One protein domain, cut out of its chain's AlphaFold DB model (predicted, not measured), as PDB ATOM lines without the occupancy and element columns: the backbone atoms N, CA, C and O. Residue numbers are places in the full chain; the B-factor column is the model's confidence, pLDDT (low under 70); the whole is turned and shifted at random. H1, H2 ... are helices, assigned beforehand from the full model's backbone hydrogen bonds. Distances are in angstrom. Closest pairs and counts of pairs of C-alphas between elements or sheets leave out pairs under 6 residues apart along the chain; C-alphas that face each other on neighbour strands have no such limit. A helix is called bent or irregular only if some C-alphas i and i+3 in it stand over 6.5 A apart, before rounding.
ATOM      1  N   LEU A  38       0.938  55.502 -17.579       82.12
ATOM      2  CA  LEU A  38       0.959  54.151 -18.137       82.12
ATOM      3  C   LEU A  38       1.113  54.140 -19.662       82.12
ATOM      4  O   LEU A  38       1.831  53.293 -20.198       82.12
ATOM      5  N   SER A  39       0.499  55.082 -20.374       83.25
ATOM      6  CA  SER A  39       0.679  55.242 -21.818       83.25
ATOM      7  C   SER A  39       2.118  55.626 -22.178       83.25
ATOM      8  O   SER A  39       2.666  55.095 -23.148       83.25
ATOM      9  N   VAL A  40       2.765  56.466 -21.361       88.62
ATOM     10  CA  VAL A  40       4.180  56.837 -21.522       88.62
ATOM     11  C   VAL A  40       5.084  55.636 -21.248       88.62
ATOM     12  O   VAL A  40       5.967  55.337 -22.052       88.62
ATOM     13  N   VAL A  41       4.843  54.906 -20.153       87.06
ATOM     14  CA  VAL A  41       5.588  53.679 -19.821       87.06
ATOM     15  C   VAL A  41       5.460  52.655 -20.945       87.06
ATOM     16  O   VAL A  41       6.469  52.142 -21.423       87.06
ATOM     17  N   ARG A  42       4.242  52.402 -21.435       86.94
ATOM     18  CA  ARG A  42       3.999  51.474 -22.546       86.94
ATOM     19  C   ARG A  42       4.747  51.885 -23.811       86.94
ATOM     20  O   ARG A  42       5.310  51.031 -24.495       86.94
ATOM     21  N   GLU A  43       4.754  53.172 -24.139       90.44
ATOM     22  CA  GLU A  43       5.486  53.682 -25.296       90.44
ATOM     23  C   GLU A  43       6.999  53.501 -25.155       90.44
ATOM     24  O   GLU A  43       7.663  53.087 -26.106       90.44
ATOM     25  N   ASN A  44       7.543  53.748 -23.965       92.62
ATOM     26  CA  ASN A  44       8.960  53.537 -23.694       92.62
ATOM     27  C   ASN A  44       9.334  52.053 -23.754       92.62
ATOM     28  O   ASN A  44      10.340  51.720 -24.373       92.62
ATOM     29  N   VAL A  45       8.507  51.156 -23.205       91.12
ATOM     30  CA  VAL A  45       8.726  49.705 -23.326       91.12
ATOM     31  C   VAL A  45       8.743  49.286 -24.794       91.12
ATOM     32  O   VAL A  45       9.649  48.567 -25.207       91.12
ATOM     33  N   ARG A  46       7.802  49.780 -25.612       94.06
ATOM     34  CA  ARG A  46       7.805  49.498 -27.054       94.06
ATOM     35  C   ARG A  46       9.105  49.946 -27.714       94.06
ATOM     36  O   ARG A  46       9.741  49.140 -28.377       94.06
ATOM     37  N   LYS A  47       9.529  51.190 -27.486       94.31
ATOM     38  CA  LYS A  47      10.745  51.757 -28.091       94.31
ATOM     39  C   LYS A  47      12.037  51.075 -27.662       94.31
ATOM     40  O   LYS A  47      12.938  50.957 -28.481       94.31
ATOM     41  N   ILE A  48      12.149  50.712 -26.388       91.31
ATOM     42  CA  ILE A  48      13.406  50.229 -25.808       91.31
ATOM     43  C   ILE A  48      13.526  48.710 -25.955       91.31
ATOM     44  O   ILE A  48      14.615  48.219 -26.229       91.31
ATOM     45  N   MET A  49      12.424  47.974 -25.779       90.50
ATOM     46  CA  MET A  49      12.466  46.518 -25.603       90.50
ATOM     47  C   MET A  49      11.867  45.723 -26.768       90.50
ATOM     48  O   MET A  49      12.211  44.556 -26.924       90.50
ATOM     49  N   LEU A  50      10.934  46.294 -27.541       95.31
ATOM     50  CA  LEU A  50      10.108  45.511 -28.479       95.31
ATOM     51  C   LEU A  50      10.296  45.908 -29.945       95.31
ATOM     52  O   LEU A  50      10.241  45.057 -30.831       95.31
ATOM     53  N   TRP A  51      10.485  47.194 -30.221       97.12
ATOM     54  CA  TRP A  51      10.719  47.691 -31.569       97.12
ATOM     55  C   TRP A  51      12.198  47.630 -31.943       97.12
ATOM     56  O   TRP A  51      13.060  47.811 -31.084       97.12
ATOM     57  N   PRO A  52      12.500  47.402 -33.234       96.56
ATOM     58  CA  PRO A  52      13.871  47.449 -33.713       96.56
ATOM     59  C   PRO A  52      14.464  48.848 -33.564       96.56
ATOM     60  O   PRO A  52      13.752  49.855 -33.658       96.56
ATOM     61  N   SER A  53      15.790  48.910 -33.432       95.31
ATOM     62  CA  SER A  53      16.506  50.172 -33.596       95.31
ATOM     63  C   SER A  53      16.377  50.688 -35.042       95.31
ATOM     64  O   SER A  53      16.075  49.910 -35.958       95.31
ATOM     65  N   PRO A  54      16.633  51.984 -35.299       95.00
ATOM     66  CA  PRO A  54      16.635  52.526 -36.658       95.00
ATOM     67  C   PRO A  54      17.548  51.762 -37.626       95.00
ATOM     68  O   PRO A  54      17.200  51.590 -38.792       95.00
ATOM     69  N   GLU A  55      18.689  51.268 -37.145       96.56
ATOM     70  CA  GLU A  55      19.663  50.503 -37.929       96.56
ATOM     71  C   GLU A  55      19.145  49.108 -38.302       96.56
ATOM     72  O   GLU A  55      19.486  48.589 -39.359       96.56
ATOM     73  N   GLN A  56      18.303  48.509 -37.456       96.56
ATOM     74  CA  GLN A  56      17.733  47.173 -37.658       96.56
ATOM     75  C   GLN A  56      16.422  47.193 -38.454       96.56
ATOM     76  O   GLN A  56      15.940  46.142 -38.884       96.56
ATOM     77  N   LEU A  57      15.816  48.372 -38.637       97.44
ATOM     78  CA  LEU A  57      14.470  48.503 -39.186       97.44
ATOM     79  C   LEU A  57      14.337  47.825 -40.556       97.44
ATOM     80  O   LEU A  57      13.415  47.038 -40.746       97.44
ATOM     81  N   SER A  58      15.255  48.077 -41.497       98.06
ATOM     82  CA  SER A  58      15.185  47.490 -42.845       98.06
ATOM     83  C   SER A  58      15.142  45.965 -42.825       98.06
ATOM     84  O   SER A  58      14.352  45.360 -43.555       98.06
ATOM     85  N   ASP A  59      15.949  45.359 -41.958       98.25
ATOM     86  CA  ASP A  59      16.106  43.912 -41.868       98.25
ATOM     87  C   ASP A  59      14.867  43.284 -41.231       98.25
ATOM     88  O   ASP A  59      14.343  42.292 -41.740       98.25
ATOM     89  N   VAL A  60      14.314  43.915 -40.191       98.50
ATOM     90  CA  VAL A  60      13.056  43.479 -39.572       98.50
ATOM     91  C   VAL A  60      11.883  43.589 -40.544       98.50
ATOM     92  O   VAL A  60      11.072  42.664 -40.627       98.50
ATOM     93  N   LEU A  61      11.798  44.662 -41.339       98.75
ATOM     94  CA  LEU A  61      10.752  44.785 -42.360       98.75
ATOM     95  C   LEU A  61      10.888  43.714 -43.452       98.75
ATOM     96  O   LEU A  61       9.878  43.178 -43.916       98.75
ATOM     97  N   ALA A  62      12.116  43.392 -43.869       98.69
ATOM     98  CA  ALA A  62      12.375  42.332 -44.838       98.69
ATOM     99  C   ALA A  62      12.013  40.949 -44.271       98.69
ATOM    100  O   ALA A  62      11.294  40.188 -44.923       98.69
ATOM    101  N   GLN A  63      12.430  40.657 -43.037       98.75
ATOM    102  CA  GLN A  63      12.143  39.391 -42.369       98.75
ATOM    103  C   GLN A  63      10.643  39.200 -42.122       98.75
ATOM    104  O   GLN A  63      10.119  38.113 -42.352       98.75
ATOM    105  N   ALA A  64       9.920  40.248 -41.718       98.81
ATOM    106  CA  ALA A  64       8.471  40.185 -41.542       98.81
ATOM    107  C   ALA A  64       7.744  39.850 -42.851       98.81
ATOM    108  O   ALA A  64       6.832  39.022 -42.856       98.81
ATOM    109  N   LYS A  65       8.172  40.438 -43.976       98.75
ATOM    110  CA  LYS A  65       7.631  40.105 -45.303       98.75
ATOM    111  C   LYS A  65       7.960  38.672 -45.712       98.75
ATOM    112  O   LYS A  65       7.091  37.994 -46.255       98.75
ATOM    113  N   ALA A  66       9.176  38.203 -45.432       98.62
ATOM    114  CA  ALA A  66       9.574  36.824 -45.693       98.62
ATOM    115  C   ALA A  66       8.718  35.836 -44.883       98.62
ATOM    116  O   ALA A  66       8.105  34.949 -45.473       98.62
ATOM    117  N   ASN A  67       8.577  36.058 -43.571       98.75
ATOM    118  CA  ASN A  67       7.721  35.253 -42.695       98.75
ATOM    119  C   ASN A  67       6.264  35.252 -43.179       98.75
ATOM    120  O   ASN A  67       5.642  34.198 -43.254       98.75
ATOM    121  N   LEU A  68       5.717  36.413 -43.559       98.81
ATOM    122  CA  LEU A  68       4.355  36.499 -44.089       98.81
ATOM    123  C   LEU A  68       4.193  35.726 -45.406       98.81
ATOM    124  O   LEU A  68       3.137  35.153 -45.654       98.81
ATOM    125  N   SER A  69       5.214  35.731 -46.268       98.50
ATOM    126  CA  SER A  69       5.153  35.074 -47.578       98.50
ATOM    127  C   SER A  69       5.135  33.547 -47.501       98.50
ATOM    128  O   SER A  69       4.610  32.911 -48.411       98.50
ATOM    129  N   THR A  70       5.680  32.975 -46.424       98.50
ATOM    130  CA  THR A  70       5.746  31.526 -46.192       98.50
ATOM    131  C   THR A  70       4.716  31.026 -45.180       98.50
ATOM    132  O   THR A  70       4.646  29.822 -44.944       98.50
ATOM    133  N   LEU A  71       3.922  31.924 -44.582       98.75
ATOM    134  CA  LEU A  71       2.807  31.551 -43.716       98.75
ATOM    135  C   LEU A  71       1.711  30.889 -44.557       98.75
ATOM    136  O   LEU A  71       1.195  31.487 -45.505       98.75
ATOM    137  N   ASP A  72       1.327  29.676 -44.178       98.44
ATOM    138  CA  ASP A  72       0.158  29.007 -44.730       98.44
ATOM    139  C   ASP A  72      -1.101  29.538 -44.027       98.44
ATOM    140  O   ASP A  72      -1.245  29.407 -42.814       98.44
ATOM    141  N   PHE A  73      -2.010  30.163 -44.779       98.19
ATOM    142  CA  PHE A  73      -3.244  30.743 -44.238       98.19
ATOM    143  C   PHE A  73      -4.359  29.714 -44.000       98.19
ATOM    144  O   PHE A  73      -5.314  30.039 -43.297       98.19
ATOM    145  N   ASP A  74      -4.247  28.495 -44.537       97.81
ATOM    146  CA  ASP A  74      -5.219  27.427 -44.279       97.81
ATOM    147  C   ASP A  74      -4.950  26.768 -42.919       97.81
ATOM    148  O   ASP A  74      -5.878  26.470 -42.164       97.81
ATOM    149  N   THR A  75      -3.671  26.571 -42.587       97.88
ATOM    150  CA  THR A  75      -3.238  25.971 -41.313       97.88
ATOM    151  C   THR A  75      -2.812  26.994 -40.267       97.88
ATOM    152  O   THR A  75      -2.700  26.646 -39.092       97.88
ATOM    153  N   CYS A  76      -2.580  28.248 -40.667       98.38
ATOM    154  CA  CYS A  76      -2.002  29.305 -39.838       98.38
ATOM    155  C   CYS A  76      -0.631  28.936 -39.233       98.38
ATOM    156  O   CYS A  76      -0.260  29.407 -38.157       98.38
ATOM    157  N   GLN A  77       0.134  28.089 -39.921       98.19
ATOM    158  CA  GLN A  77       1.444  27.600 -39.493       98.19
ATOM    159  C   GLN A  77       2.505  27.847 -40.566       98.19
ATOM    160  O   GLN A  77       2.207  28.165 -41.717       98.19
ATOM    161  N   TRP A  78       3.768  27.701 -40.174       98.50
ATOM    162  CA  TRP A  78       4.891  27.736 -41.101       98.50
ATOM    163  C   TRP A  78       5.316  26.309 -41.457       98.50
ATOM    164  O   TRP A  78       5.801  25.604 -40.571       98.50
ATOM    165  N   PRO A  79       5.173  25.873 -42.723       97.56
ATOM    166  CA  PRO A  79       5.448  24.486 -43.115       97.56
ATOM    167  C   PRO A  79       6.902  24.039 -42.932       97.56
ATOM    168  O   PRO A  79       7.182  22.844 -42.941       97.56
ATOM    169  N   ASP A  80       7.837  24.982 -42.808       97.38
ATOM    170  CA  ASP A  80       9.256  24.701 -42.596       97.38
ATOM    171  C   ASP A  80       9.625  24.436 -41.125       97.38
ATOM    172  O   ASP A  80      10.750  24.021 -40.857       97.38
ATOM    173  N   LEU A  81       8.704  24.641 -40.175       97.12
ATOM    174  CA  LEU A  81       8.924  24.363 -38.753       97.12
ATOM    175  C   LEU A  81       8.443  22.957 -38.373       97.12
ATOM    176  O   LEU A  81       7.347  22.539 -38.752       97.12
ATOM    177  N   ASN A  82       9.218  22.237 -37.554       95.50
ATOM    178  CA  ASN A  82       8.795  20.941 -37.030       95.50
ATOM    179  C   ASN A  82       8.095  21.066 -35.665       95.50
ATOM    180  O   ASN A  82       8.716  20.979 -34.601       95.50
ATOM    181  N   TYR A  83       6.765  21.155 -35.699       95.31
ATOM    182  CA  TYR A  83       5.921  21.294 -34.507       95.31
ATOM    183  C   TYR A  83       5.855  20.062 -33.585       95.31
ATOM    184  O   TYR A  83       5.222  20.118 -32.533       95.31
ATOM    185  N   THR A  84       6.493  18.950 -33.960       92.75
ATOM    186  CA  THR A  84       6.542  17.712 -33.157       92.75
ATOM    187  C   THR A  84       7.817  17.583 -32.321       92.75
ATOM    188  O   THR A  84       8.004  16.600 -31.605       92.75
ATOM    189  N   THR A  85       8.733  18.549 -32.424       90.12
ATOM    190  CA  THR A  85       9.938  18.570 -31.590       90.12
ATOM    191  C   THR A  85       9.578  18.907 -30.142       90.12
ATOM    192  O   THR A  85       8.773  19.796 -29.875       90.12
ATOM    193  N   HIS A  86      10.173  18.181 -29.191       83.62
ATOM    194  CA  HIS A  86       9.912  18.322 -27.750       83.62
ATOM    195  C   HIS A  86      11.200  18.236 -26.912       83.62
ATOM    196  O   HIS A  86      11.159  17.876 -25.739       83.62
ATOM    197  N   GLY A  87      12.370  18.488 -27.506       82.88
ATOM    198  CA  GLY A  87      13.635  18.460 -26.776       82.88
ATOM    199  C   GLY A  87      13.835  19.730 -25.936       82.88
ATOM    200  O   GLY A  87      13.392  20.798 -26.348       82.88
ATOM    201  N   PRO A  88      14.549  19.665 -24.798       78.06
ATOM    202  CA  PRO A  88      14.819  20.845 -23.968       78.06
ATOM    203  C   PRO A  88      15.612  21.939 -24.704       78.06
ATOM    204  O   PRO A  88      15.396  23.125 -24.466       78.06
ATOM    205  N   GLU A  89      16.493  21.535 -25.625       77.81
ATOM    206  CA  GLU A  89      17.288  22.427 -26.488       77.81
ATOM    207  C   GLU A  89      16.854  22.370 -27.964       77.81
ATOM    208  O   GLU A  89      17.220  23.234 -28.753       77.81
ATOM    209  N   ASN A  90      16.062  21.359 -28.342       85.12
ATOM    210  CA  ASN A  90      15.582  21.139 -29.706       85.12
ATOM    211  C   ASN A  90      14.055  21.276 -29.744       85.12
ATOM    212  O   ASN A  90      13.332  20.284 -29.589       85.12
ATOM    213  N   TRP A  91      13.589  22.518 -29.880       91.75
ATOM    214  CA  TRP A  91      12.175  22.885 -29.841       91.75
ATOM    215  C   TRP A  91      11.870  23.977 -30.867       91.75
ATOM    216  O   TRP A  91      11.859  25.166 -30.562       91.75
ATOM    217  N   ASP A  92      11.599  23.549 -32.096       93.38
ATOM    218  CA  ASP A  92      11.260  24.425 -33.217       93.38
ATOM    219  C   ASP A  92       9.967  25.238 -33.029       93.38
ATOM    220  O   ASP A  92       9.923  26.350 -33.564       93.38
ATOM    221  N   PRO A  93       8.922  24.775 -32.295       95.44
ATOM    222  CA  PRO A  93       7.719  25.573 -32.073       95.44
ATOM    223  C   PRO A  93       7.994  27.006 -31.622       95.44
ATOM    224  O   PRO A  93       7.313  27.910 -32.093       95.44
ATOM    225  N   VAL A  94       9.021  27.267 -30.806       94.31
ATOM    226  CA  VAL A  94       9.325  28.638 -30.360       94.31
ATOM    227  C   VAL A  94       9.614  29.605 -31.512       94.31
ATOM    228  O   VAL A  94       9.299  30.793 -31.434       94.31
ATOM    229  N   LEU A  95      10.145  29.103 -32.633       96.69
ATOM    230  CA  LEU A  95      10.399  29.912 -33.824       96.69
ATOM    231  C   LEU A  95       9.099  30.492 -34.397       96.69
ATOM    232  O   LEU A  95       9.124  31.577 -34.977       96.69
ATOM    233  N   HIS A  96       7.955  29.829 -34.190       98.12
ATOM    234  CA  HIS A  96       6.639  30.362 -34.538       98.12
ATOM    235  C   HIS A  96       6.359  31.664 -33.770       98.12
ATOM    236  O   HIS A  96       6.019  32.675 -34.385       98.12
ATOM    237  N   MET A  97       6.601  31.688 -32.456       97.69
ATOM    238  CA  MET A  97       6.443  32.896 -31.634       97.69
ATOM    239  C   MET A  97       7.410  34.009 -32.031       97.69
ATOM    240  O   MET A  97       6.999  35.165 -32.135       97.69
ATOM    241  N   PHE A  98       8.670  33.683 -32.333       98.19
ATOM    242  CA  PHE A  98       9.628  34.684 -32.812       98.19
ATOM    243  C   PHE A  98       9.226  35.291 -34.162       98.19
ATOM    244  O   PHE A  98       9.393  36.497 -34.375       98.19
ATOM    245  N   ARG A  99       8.649  34.493 -35.071       98.75
ATOM    246  CA  ARG A  99       8.126  34.998 -36.347       98.75
ATOM    247  C   ARG A  99       6.937  35.929 -36.142       98.75
ATOM    248  O   ARG A  99       6.936  36.999 -36.753       98.75
ATOM    249  N   ILE A 100       5.997  35.576 -35.257       98.69
ATOM    250  CA  ILE A 100       4.876  36.457 -34.887       98.69
ATOM    251  C   ILE A 100       5.418  37.769 -34.316       98.69
ATOM    252  O   ILE A 100       5.080  38.829 -34.830       98.69
ATOM    253  N   ALA A 101       6.317  37.714 -33.329       98.75
ATOM    254  CA  ALA A 101       6.892  38.905 -32.706       98.75
ATOM    255  C   ALA A 101       7.594  39.819 -33.722       98.75
ATOM    256  O   ALA A 101       7.376  41.030 -33.713       98.75
ATOM    257  N   THR A 102       8.362  39.245 -34.654       98.81
ATOM    258  CA  THR A 102       9.017  39.990 -35.743       98.81
ATOM    259  C   THR A 102       7.994  40.673 -36.653       98.81
ATOM    260  O   THR A 102       8.131  41.853 -36.980       98.81
ATOM    261  N   MET A 103       6.941  39.951 -37.052       98.88
ATOM    262  CA  MET A 103       5.852  40.497 -37.867       98.88
ATOM    263  C   MET A 103       5.111  41.621 -37.135       98.88
ATOM    264  O   MET A 103       4.840  42.666 -37.726       98.88
ATOM    265  N   THR A 104       4.832  41.446 -35.843       98.81
ATOM    266  CA  THR A 104       4.183  42.450 -34.997       98.81
ATOM    267  C   THR A 104       5.045  43.697 -34.821       98.81
ATOM    268  O   THR A 104       4.531  44.812 -34.945       98.81
ATOM    269  N   ALA A 105       6.350  43.544 -34.591       98.69
ATOM    270  CA  ALA A 105       7.275  44.667 -34.501       98.69
ATOM    271  C   ALA A 105       7.298  45.460 -35.813       98.69
ATOM    272  O   ALA A 105       7.087  46.670 -35.800       98.69
ATOM    273  N   ALA A 106       7.431  44.779 -36.957       98.75
ATOM    274  CA  ALA A 106       7.397  45.412 -38.275       98.75
ATOM    275  C   ALA A 106       6.068  46.124 -38.577       98.75
ATOM    276  O   ALA A 106       6.065  47.170 -39.226       98.75
ATOM    277  N   TYR A 107       4.940  45.573 -38.126       98.75
ATOM    278  CA  TYR A 107       3.621  46.179 -38.316       98.75
ATOM    279  C   TYR A 107       3.429  47.443 -37.462       98.75
ATOM    280  O   TYR A 107       2.806  48.404 -37.909       98.75
ATOM    281  N   THR A 108       3.951  47.449 -36.233       98.19
ATOM    282  CA  THR A 108       3.627  48.474 -35.224       98.19
ATOM    283  C   THR A 108       4.679  49.566 -35.068       98.19
ATOM    284  O   THR A 108       4.342  50.647 -34.585       98.19
ATOM    285  N   VAL A 109       5.929  49.320 -35.475       98.06
ATOM    286  CA  VAL A 109       7.013  50.303 -35.373       98.06
ATOM    287  C   VAL A 109       6.724  51.544 -36.235       98.06
ATOM    288  O   VAL A 109       6.232  51.413 -37.363       98.06
ATOM    289  N   PRO A 110       7.027  52.768 -35.758       96.12
ATOM    290  CA  PRO A 110       6.929  53.971 -36.579       96.12
ATOM    291  C   PRO A 110       7.737  53.852 -37.880       96.12
ATOM    292  O   PRO A 110       8.907  53.484 -37.863       96.12
ATOM    293  N   GLY A 111       7.108  54.166 -39.018       95.06
ATOM    294  CA  GLY A 111       7.718  53.980 -40.345       95.06
ATOM    295  C   GLY A 111       7.714  52.530 -40.855       95.06
ATOM    296  O   GLY A 111       8.294  52.260 -41.904       95.06
ATOM    297  N   GLY A 112       7.068  51.613 -40.129       97.44
ATOM    298  CA  GLY A 112       6.895  50.216 -40.512       97.44
ATOM    299  C   GLY A 112       5.734  49.972 -41.480       97.44
ATOM    300  O   GLY A 112       5.412  50.785 -42.346       97.44
ATOM    301  N   LEU A 113       5.100  48.809 -41.342       97.81
ATOM    302  CA  LEU A 113       4.122  48.257 -42.287       97.81
ATOM    303  C   LEU A 113       2.677  48.357 -41.777       97.81
ATOM    304  O   LEU A 113       1.857  47.489 -42.063       97.81
ATOM    305  N   SER A 114       2.338  49.414 -41.038       96.88
ATOM    306  CA  SER A 114       1.040  49.545 -40.354       96.88
ATOM    307  C   SER A 114      -0.183  49.544 -41.283       96.88
ATOM    308  O   SER A 114      -1.302  49.301 -40.839       96.88
ATOM    309  N   SER A 115      -0.000  49.829 -42.575       97.00
ATOM    310  CA  SER A 115      -1.063  49.770 -43.588       97.00
ATOM    311  C   SER A 115      -1.219  48.395 -44.251       97.00
ATOM    312  O   SER A 115      -2.137  48.211 -45.049       97.00
ATOM    313  N   ASP A 116      -0.328  47.436 -43.977       98.12
ATOM    314  CA  ASP A 116      -0.390  46.092 -44.552       98.12
ATOM    315  C   ASP A 116      -1.383  45.221 -43.771       98.12
ATOM    316  O   ASP A 116      -1.060  44.573 -42.774       98.12
ATOM    317  N   MET A 117      -2.631  45.205 -44.237       97.94
ATOM    318  CA  MET A 117      -3.686  44.411 -43.607       97.94
ATOM    319  C   MET A 117      -3.454  42.902 -43.732       97.94
ATOM    320  O   MET A 117      -3.926  42.152 -42.881       97.94
ATOM    321  N   LYS A 118      -2.721  42.436 -44.754       98.56
ATOM    322  CA  LYS A 118      -2.394  41.010 -44.888       98.56
ATOM    323  C   LYS A 118      -1.403  40.592 -43.804       98.56
ATOM    324  O   LYS A 118      -1.551  39.507 -43.247       98.56
ATOM    325  N   LEU A 119      -0.447  41.462 -43.472       98.81
ATOM    326  CA  LEU A 119       0.465  41.259 -42.348       98.81
ATOM    327  C   LEU A 119      -0.298  41.153 -41.024       98.81
ATOM    328  O   LEU A 119      -0.083  40.192 -40.289       98.81
ATOM    329  N   LEU A 120      -1.229  42.077 -40.755       98.75
ATOM    330  CA  LEU A 120      -2.056  42.025 -39.544       98.75
ATOM    331  C   LEU A 120      -2.881  40.731 -39.466       98.75
ATOM    332  O   LEU A 120      -2.867  40.054 -38.442       98.75
ATOM    333  N   LEU A 121      -3.547  40.339 -40.557       98.69
ATOM    334  CA  LEU A 121      -4.296  39.079 -40.616       98.69
ATOM    335  C   LEU A 121      -3.396  37.858 -40.378       98.69
ATOM    336  O   LEU A 121      -3.800  36.936 -39.674       98.69
ATOM    337  N   GLY A 122      -2.178  37.858 -40.927       98.81
ATOM    338  CA  GLY A 122      -1.193  36.800 -40.702       98.81
ATOM    339  C   GLY A 122      -0.753  36.696 -39.239       98.81
ATOM    340  O   GLY A 122      -0.657  35.590 -38.716       98.81
ATOM    341  N   ILE A 123      -0.557  37.836 -38.561       98.88
ATOM    342  CA  ILE A 123      -0.247  37.887 -37.122       98.88
ATOM    343  C   ILE A 123      -1.359  37.210 -36.312       98.88
ATOM    344  O   ILE A 123      -1.062  36.314 -35.527       98.88
ATOM    345  N   HIS A 124      -2.626  37.582 -36.530       98.81
ATOM    346  CA  HIS A 124      -3.768  36.987 -35.817       98.81
ATOM    347  C   HIS A 124      -3.951  35.494 -36.122       98.81
ATOM    348  O   HIS A 124      -4.210  34.698 -35.223       98.81
ATOM    349  N   CYS A 125      -3.789  35.104 -37.389       98.69
ATOM    350  CA  CYS A 125      -3.862  33.715 -37.844       98.69
ATOM    351  C   CYS A 125      -2.847  32.842 -37.091       98.69
ATOM    352  O   CYS A 125      -3.240  31.883 -36.428       98.69
ATOM    353  N   ALA A 126      -1.567  33.223 -37.100       98.75
ATOM    354  CA  ALA A 126      -0.518  32.489 -36.397       98.75
ATOM    355  C   ALA A 126      -0.706  32.516 -34.867       98.75
ATOM    356  O   ALA A 126      -0.660  31.473 -34.215       98.75
ATOM    357  N   LEU A 127      -1.011  33.682 -34.287       98.62
ATOM    358  CA  LEU A 127      -1.217  33.822 -32.842       98.62
ATOM    359  C   LEU A 127      -2.344  32.918 -32.322       98.62
ATOM    360  O   LEU A 127      -2.192  32.293 -31.272       98.62
ATOM    361  N   LYS A 128      -3.445  32.801 -33.072       98.06
ATOM    362  CA  LYS A 128      -4.541  31.885 -32.747       98.06
ATOM    363  C   LYS A 128      -4.042  30.448 -32.593       98.06
ATOM    364  O   LYS A 128      -4.374  29.801 -31.604       98.06
ATOM    365  N   VAL A 129      -3.238  29.954 -33.535       97.94
ATOM    366  CA  VAL A 129      -2.724  28.579 -33.477       97.94
ATOM    367  C   VAL A 129      -1.826  28.380 -32.265       97.94
ATOM    368  O   VAL A 129      -1.982  27.379 -31.573       97.94
ATOM    369  N   TRP A 130      -0.931  29.325 -31.965       98.12
ATOM    370  CA  TRP A 130      -0.105  29.235 -30.760       98.12
ATOM    371  C   TRP A 130      -0.952  29.105 -29.489       98.12
ATOM    372  O   TRP A 130      -0.699  28.231 -28.661       98.12
ATOM    373  N   ILE A 131      -1.989  29.938 -29.364       97.69
ATOM    374  CA  ILE A 131      -2.913  29.923 -28.225       97.69
ATOM    375  C   ILE A 131      -3.670  28.590 -28.128       97.69
ATOM    376  O   ILE A 131      -3.825  28.055 -27.032       97.69
ATOM    377  N   GLU A 132      -4.168  28.067 -29.250       97.12
ATOM    378  CA  GLU A 132      -4.977  26.844 -29.279       97.12
ATOM    379  C   GLU A 132      -4.152  25.580 -29.027       97.12
ATOM    380  O   GLU A 132      -4.632  24.659 -28.367       97.12
ATOM    381  N   GLN A 133      -2.933  25.521 -29.566       96.81
ATOM    382  CA  GLN A 133      -2.059  24.359 -29.417       96.81
ATOM    383  C   GLN A 133      -1.333  24.348 -28.072       96.81
ATOM    384  O   GLN A 133      -1.046  23.271 -27.556       96.81
ATOM    385  N   ASP A 134      -1.047  25.531 -27.518       95.44
ATOM    386  CA  ASP A 134      -0.334  25.721 -26.255       95.44
ATOM    387  C   ASP A 134       0.903  24.819 -26.134       95.44
ATOM    388  O   ASP A 134       1.061  24.070 -25.166       95.44
ATOM    389  N   TRP A 135       1.758  24.832 -27.162       95.12
ATOM    390  CA  TRP A 135       2.978  24.031 -27.161       95.12
ATOM    391  C   TRP A 135       3.842  24.380 -25.949       95.12
ATOM    392  O   TRP A 135       4.068  25.550 -25.656       95.12
ATOM    393  N   GLN A 136       4.358  23.354 -25.274       93.06
ATOM    394  CA  GLN A 136       5.228  23.513 -24.112       93.06
ATOM    395  C   GLN A 136       6.527  22.736 -24.289       93.06
ATOM    396  O   GLN A 136       6.577  21.682 -24.934       93.06
ATOM    397  N   ASN A 137       7.577  23.259 -23.670       94.12
ATOM    398  CA  ASN A 137       8.900  22.666 -23.620       94.12
ATOM    399  C   ASN A 137       9.120  21.935 -22.278       94.12
ATOM    400  O   ASN A 137       8.686  22.427 -21.235       94.12
ATOM    401  N   PRO A 138       9.829  20.792 -22.234       92.25
ATOM    402  CA  PRO A 138      10.208  20.165 -20.962       92.25
ATOM    403  C   PRO A 138      11.098  21.039 -20.065       92.25
ATOM    404  O   PRO A 138      11.082  20.891 -18.844       92.25
ATOM    405  N   ASN A 139      11.885  21.942 -20.649       92.62
ATOM    406  CA  ASN A 139      12.590  22.984 -19.919       92.62
ATOM    407  C   ASN A 139      11.606  24.101 -19.545       92.62
ATOM    408  O   ASN A 139      11.165  24.882 -20.388       92.62
ATOM    409  N   TRP A 140      11.309  24.174 -18.248       91.75
ATOM    410  CA  TRP A 140      10.360  25.105 -17.641       91.75
ATOM    411  C   TRP A 140      10.619  26.571 -18.023       91.75
ATOM    412  O   TRP A 140       9.666  27.337 -18.160       91.75
ATOM    413  N   TRP A 141      11.882  26.957 -18.233       91.12
ATOM    414  CA  TRP A 141      12.263  28.338 -18.529       91.12
ATOM    415  C   TRP A 141      11.486  28.910 -19.724       91.12
ATOM    416  O   TRP A 141      10.986  30.031 -19.659       91.12
ATOM    417  N   TRP A 142      11.280  28.114 -20.777       92.62
ATOM    418  CA  TRP A 142      10.504  28.547 -21.941       92.62
ATOM    419  C   TRP A 142       9.054  28.876 -21.575       92.62
ATOM    420  O   TRP A 142       8.578  29.975 -21.845       92.62
ATOM    421  N   ASN A 143       8.386  27.967 -20.867       92.69
ATOM    422  CA  ASN A 143       6.947  28.053 -20.602       92.69
ATOM    423  C   ASN A 143       6.589  29.152 -19.591       92.69
ATOM    424  O   ASN A 143       5.479  29.687 -19.610       92.69
ATOM    425  N   TYR A 144       7.498  29.426 -18.652       91.38
ATOM    426  CA  TYR A 144       7.242  30.285 -17.497       91.38
ATOM    427  C   TYR A 144       7.954  31.644 -17.571       91.38
ATOM    428  O   TYR A 144       7.619  32.537 -16.793       91.38
ATOM    429  N   ILE A 145       8.906  31.822 -18.492       88.38
ATOM    430  CA  ILE A 145       9.621  33.090 -18.695       88.38
ATOM    431  C   ILE A 145       9.470  33.555 -20.143       88.38
ATOM    432  O   ILE A 145       8.865  34.600 -20.388       88.38
ATOM    433  N   GLN A 146       9.980  32.787 -21.108       91.62
ATOM    434  CA  GLN A 146      10.095  33.258 -22.490       91.62
ATOM    435  C   GLN A 146       8.741  33.410 -23.194       91.62
ATOM    436  O   GLN A 146       8.490  34.458 -23.790       91.62
ATOM    437  N   ASP A 147       7.864  32.408 -23.125       93.56
ATOM    438  CA  ASP A 147       6.566  32.452 -23.804       93.56
ATOM    439  C   ASP A 147       5.677  33.581 -23.257       93.56
ATOM    440  O   ASP A 147       5.179  34.374 -24.067       93.56
ATOM    441  N   PRO A 148       5.529  33.757 -21.921       93.25
ATOM    442  CA  PRO A 148       4.863  34.928 -21.357       93.25
ATOM    443  C   PRO A 148       5.450  36.251 -21.855       93.25
ATOM    444  O   PRO A 148       4.691  37.157 -22.207       93.25
ATOM    445  N   LEU A 149       6.781  36.370 -21.923       92.06
ATOM    446  CA  LEU A 149       7.453  37.595 -22.359       92.06
ATOM    447  C   LEU A 149       7.140  37.925 -23.825       92.06
ATOM    448  O   LEU A 149       6.789  39.063 -24.138       92.06
ATOM    449  N   ILE A 150       7.204  36.939 -24.726       96.06
ATOM    450  CA  ILE A 150       6.900  37.162 -26.147       96.06
ATOM    451  C   ILE A 150       5.412  37.480 -26.332       96.06
ATOM    452  O   ILE A 150       5.073  38.446 -27.016       96.06
ATOM    453  N   ALA A 151       4.520  36.701 -25.714       96.31
ATOM    454  CA  ALA A 151       3.075  36.873 -25.856       96.31
ATOM    455  C   ALA A 151       2.610  38.246 -25.341       96.31
ATOM    456  O   ALA A 151       1.879  38.965 -26.027       96.31
ATOM    457  N   THR A 152       3.082  38.653 -24.160       93.75
ATOM    458  CA  THR A 152       2.778  39.984 -23.613       93.75
ATOM    459  C   THR A 152       3.432  41.097 -24.428       93.75
ATOM    460  O   THR A 152       2.789  42.120 -24.651       93.75
ATOM    461  N   GLY A 153       4.635  40.891 -24.973       95.62
ATOM    462  CA  GLY A 153       5.273  41.818 -25.912       95.62
ATOM    463  C   GLY A 153       4.449  42.042 -27.187       95.62
ATOM    464  O   GLY A 153       4.226  43.188 -27.587       95.62
ATOM    465  N   ILE A 154       3.918  40.971 -27.787       98.06
ATOM    466  CA  ILE A 154       2.992  41.044 -28.931       98.06
ATOM    467  C   ILE A 154       1.754  41.870 -28.560       98.06
ATOM    468  O   ILE A 154       1.395  42.802 -29.286       98.06
ATOM    469  N   MET A 155       1.145  41.593 -27.402       95.94
ATOM    470  CA  MET A 155      -0.014  42.343 -26.909       95.94
ATOM    471  C   MET A 155       0.305  43.825 -26.662       95.94
ATOM    472  O   MET A 155      -0.476  44.699 -27.042       95.94
ATOM    473  N   MET A 156       1.464  44.144 -26.077       93.62
ATOM    474  CA  MET A 156       1.893  45.525 -25.834       93.62
ATOM    475  C   MET A 156       2.107  46.298 -27.137       93.62
ATOM    476  O   MET A 156       1.720  47.473 -27.216       93.62
ATOM    477  N   MET A 157       2.685  45.654 -28.156       96.56
ATOM    478  CA  MET A 157       2.892  46.239 -29.480       96.56
ATOM    479  C   MET A 157       1.572  46.489 -30.213       96.56
ATOM    480  O   MET A 157       1.315  47.632 -30.600       96.56
ATOM    481  N   LEU A 158       0.728  45.460 -30.373       96.31
ATOM    482  CA  LEU A 158      -0.557  45.570 -31.080       96.31
ATOM    483  C   LEU A 158      -1.521  46.520 -30.373       96.31
ATOM    484  O   LEU A 158      -2.193  47.322 -31.026       96.31
ATOM    485  N   GLY A 159      -1.549  46.427 -29.045       92.00
ATOM    486  CA  GLY A 159      -2.574  47.021 -28.210       92.00
ATOM    487  C   GLY A 159      -3.889  46.277 -28.245       92.00
ATOM    488  O   GLY A 159      -4.262  45.671 -29.247       92.00
ATOM    489  N   VAL A 160      -4.613  46.373 -27.131       89.69
ATOM    490  CA  VAL A 160      -5.936  45.760 -26.967       89.69
ATOM    491  C   VAL A 160      -6.923  46.236 -28.035       89.69
ATOM    492  O   VAL A 160      -7.848  45.517 -28.380       89.69
ATOM    493  N   GLU A 161      -6.704  47.420 -28.611       91.88
ATOM    494  CA  GLU A 161      -7.534  47.985 -29.671       91.88
ATOM    495  C   GLU A 161      -7.396  47.281 -31.032       91.88
ATOM    496  O   GLU A 161      -8.268  47.439 -31.885       91.88
ATOM    497  N   ARG A 162      -6.317  46.516 -31.251       95.56
ATOM    498  CA  ARG A 162      -6.095  45.725 -32.476       95.56
ATOM    499  C   ARG A 162      -6.193  44.225 -32.235       95.56
ATOM    500  O   ARG A 162      -5.856  43.471 -33.133       95.56
ATOM    501  N   MET A 163      -6.617  43.788 -31.053       97.06
ATOM    502  CA  MET A 163      -6.716  42.373 -30.705       97.06
ATOM    503  C   MET A 163      -8.156  41.982 -30.418       97.06
ATOM    504  O   MET A 163      -8.984  42.797 -30.012       97.06
ATOM    505  N   THR A 164      -8.459  40.709 -30.622       97.06
ATOM    506  CA  THR A 164      -9.736  40.139 -30.204       97.06
ATOM    507  C   THR A 164      -9.748  39.921 -28.691       97.06
ATOM    508  O   THR A 164      -8.710  39.682 -28.072       97.06
ATOM    509  N   THR A 165     -10.936  39.935 -28.081       96.06
ATOM    510  CA  THR A 165     -11.095  39.608 -26.654       96.06
ATOM    511  C   THR A 165     -10.526  38.227 -26.320       96.06
ATOM    512  O   THR A 165      -9.874  38.072 -25.294       96.06
ATOM    513  N   TYR A 166     -10.692  37.253 -27.221       97.00
ATOM    514  CA  TYR A 166     -10.140  35.906 -27.072       97.00
ATOM    515  C   TYR A 166      -8.610  35.906 -26.948       97.00
ATOM    516  O   TYR A 166      -8.066  35.285 -26.038       97.00
ATOM    517  N   GLU A 167      -7.910  36.629 -27.828       97.69
ATOM    518  CA  GLU A 167      -6.447  36.717 -27.772       97.69
ATOM    519  C   GLU A 167      -5.974  37.422 -26.499       97.69
ATOM    520  O   GLU A 167      -5.024  36.967 -25.867       97.69
ATOM    521  N   ILE A 168      -6.650  38.504 -26.101       95.31
ATOM    522  CA  ILE A 168      -6.321  39.247 -24.878       95.31
ATOM    523  C   ILE A 168      -6.454  38.333 -23.656       95.31
ATOM    524  O   ILE A 168      -5.511  38.208 -22.878       95.31
ATOM    525  N   GLU A 169      -7.592  37.656 -23.498       94.81
ATOM    526  CA  GLU A 169      -7.835  36.750 -22.370       94.81
ATOM    527  C   GLU A 169      -6.832  35.591 -22.338       94.81
ATOM    528  O   GLU A 169      -6.311  35.245 -21.275       94.81
ATOM    529  N   ALA A 170      -6.513  35.014 -23.499       95.88
ATOM    530  CA  ALA A 170      -5.542  33.935 -23.604       95.88
ATOM    531  C   ALA A 170      -4.116  34.377 -23.243       95.88
ATOM    532  O   ALA A 170      -3.426  33.666 -22.512       95.88
ATOM    533  N   ILE A 171      -3.678  35.551 -23.707       95.38
ATOM    534  CA  ILE A 171      -2.350  36.088 -23.384       95.38
ATOM    535  C   ILE A 171      -2.268  36.493 -21.916       95.38
ATOM    536  O   ILE A 171      -1.268  36.191 -21.269       95.38
ATOM    537  N   VAL A 172      -3.314  37.105 -21.351       90.88
ATOM    538  CA  VAL A 172      -3.375  37.388 -19.909       90.88
ATOM    539  C   VAL A 172      -3.274  36.082 -19.121       90.88
ATOM    540  O   VAL A 172      -2.426  35.965 -18.235       90.88
ATOM    541  N   LYS A 173      -4.028  35.045 -19.505       91.56
ATOM    542  CA  LYS A 173      -3.925  33.713 -18.893       91.56
ATOM    543  C   LYS A 173      -2.512  33.127 -18.991       91.56
ATOM    544  O   LYS A 173      -2.010  32.588 -18.008       91.56
ATOM    545  N   MET A 174      -1.865  33.240 -20.150       92.19
ATOM    546  CA  MET A 174      -0.486  32.790 -20.359       92.19
ATOM    547  C   MET A 174       0.507  33.593 -19.512       92.19
ATOM    548  O   MET A 174       1.431  33.012 -18.950       92.19
ATOM    549  N   SER A 175       0.289  34.900 -19.351       88.25
ATOM    550  CA  SER A 175       1.153  35.771 -18.554       88.25
ATOM    551  C   SER A 175       1.219  35.354 -17.083       88.25
ATOM    552  O   SER A 175       2.283  35.430 -16.479       88.25
ATOM    553  N   HIS A 176       0.137  34.793 -16.533       86.31
ATOM    554  CA  HIS A 176       0.119  34.271 -15.165       86.31
ATOM    555  C   HIS A 176       1.024  33.049 -14.956       86.31
ATOM    556  O   HIS A 176       1.300  32.688 -13.813       86.31
ATOM    557  N   ARG A 177       1.546  32.416 -16.018       88.81
ATOM    558  CA  ARG A 177       2.619  31.415 -15.876       88.81
ATOM    559  C   ARG A 177       3.862  32.047 -15.241       88.81
ATOM    560  O   ARG A 177       4.519  31.405 -14.429       88.81
ATOM    561  N   ALA A 178       4.128  33.329 -15.496       83.00
ATOM    562  CA  ALA A 178       5.235  34.057 -14.874       83.00
ATOM    563  C   ALA A 178       5.113  34.195 -13.337       83.00
ATOM    564  O   ALA A 178       6.091  34.540 -12.672       83.00
ATOM    565  N   ASN A 179       3.965  33.839 -12.738       74.50
ATOM    566  CA  ASN A 179       3.759  33.880 -11.284       74.50
ATOM    567  C   ASN A 179       4.621  32.867 -10.500       74.50
ATOM    568  O   ASN A 179       4.553  32.831  -9.271       74.50
ATOM    569  N   TRP A 180       5.448  32.048 -11.169       62.78
ATOM    570  CA  TRP A 180       6.460  31.212 -10.509       62.78
ATOM    571  C   TRP A 180       7.463  32.044  -9.688       62.78
ATOM    572  O   TRP A 180       7.941  31.570  -8.656       62.78
ATOM    573  N   TRP A 181       7.746  33.278 -10.125       54.31
ATOM    574  CA  TRP A 181       8.665  34.211  -9.465       54.31
ATOM    575  C   TRP A 181       7.930  35.291  -8.665       54.31
ATOM    576  O   TRP A 181       8.337  35.628  -7.554       54.31
TER     577      TRP A 181
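This is residues 38 to 181 of the 243 residues of the protein "Hypothetical protein" of Adineta ricciae (UniProt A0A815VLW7). Two helical hairpins, H3 with H4 and H5 with H6, are stacked on each other, with H3 in the middle and side by side with both H4 and H5. H2 crosses H3 on the side away from H5, H1 packs on H5 near that helix's last residues, and the long link of residues 71 to 92 runs along the outside from H2 to H3. The printed part has 144 residues with six named helices, H1 to H6 in that order, and no named strand; the class is all helix, with helix packing mostly crossed. It is compact, with a radius of gyration of the C-alphas of 14.7 A, and its rounded outline spans 39 by 35 by 30 A.

H1 covers residues 38 to 50 and measures 16.3 A from first to last C-alpha; it begins with C-alpha 38 at (0.959, 54.151, -18.137). It is neither bent nor irregular, but only just: C-alphas 47 and 50 are 6.3 A apart. H2, residues 57 to 70, measures 20.3 A. H3, residues 93 to 108, measures 23.5 A and begins with C-alpha 93 at (7.719, 25.573, -32.073). H4 is residues 117 to 133, 24.6 A. H5, residues 140 to 158, is the longest helix by residues, with 19 of them, and measures 26.8 A; it is irregular, but only just, as C-alphas 144 and 147 are 6.7 A apart. H6, residues 165 to 180, measures 25.3 A and ends with C-alpha 180 at (6.460, 31.212, -10.509). It too is only just irregular, with C-alphas 177 and 180 at 6.6 A.

The centre of H3 is nearest to the mean of the C-alphas, at 4.0 A. H3 and H4 form a helical hairpin: they touch at a shallow tilt of 30 degrees, opposite ways, and their closest C-alphas, those of Ile 100 and Ile 123, are 5.8 A apart. H3 and H5 touch at a shallow tilt of 21 degrees, the same way, closest at the C-alphas of Ala 101 and Ile 154, 5.8 A. H2 touches residues 99 to 106 of H3 at a steep tilt of 56 degrees, with the C-alphas of Ala 64 and Met 103 closest at 4.5 A. H2 and H4 only just touch, with 3 pairs of C-alphas within 8 A. H5 and H6 are the other helical hairpin, opposite ways at a tilt of 38 degrees, only just steep; the C-alphas of Pro 148 and Ser 175 are closest, at 4.7 A. Residues 127 to 131 of H4 touch residues 167 to 171 of H6, closest at the C-alphas of Ile 131 and Ala 170, 6.7 A. H1 touches residues 153 to 157 of H5 at a steep tilt of 62 degrees, closest at the C-alphas of Arg 46 and Met 157, 6.4 A. H4 and H5 are near each other, while H2 and H5 are apart. In H1, H2 and H4 every O i to N i+4 pair is within hydrogen-bond range; the counts are 11 of 12 in H3, 13 of 15 in H5 and 8 of 12 in H6.

The two C-alphas farthest apart, those of Val 40 and Thr 84, are 40.9 A apart. The printed part has no cut. The link from H2 to H3, 22 residues, is long, and its C-alphas lie 13 to 21 A from the mean of all C-alphas; the other four links are short. The mean pLDDT of the printed part is 94.3, and residues 180 to 181 are under 70.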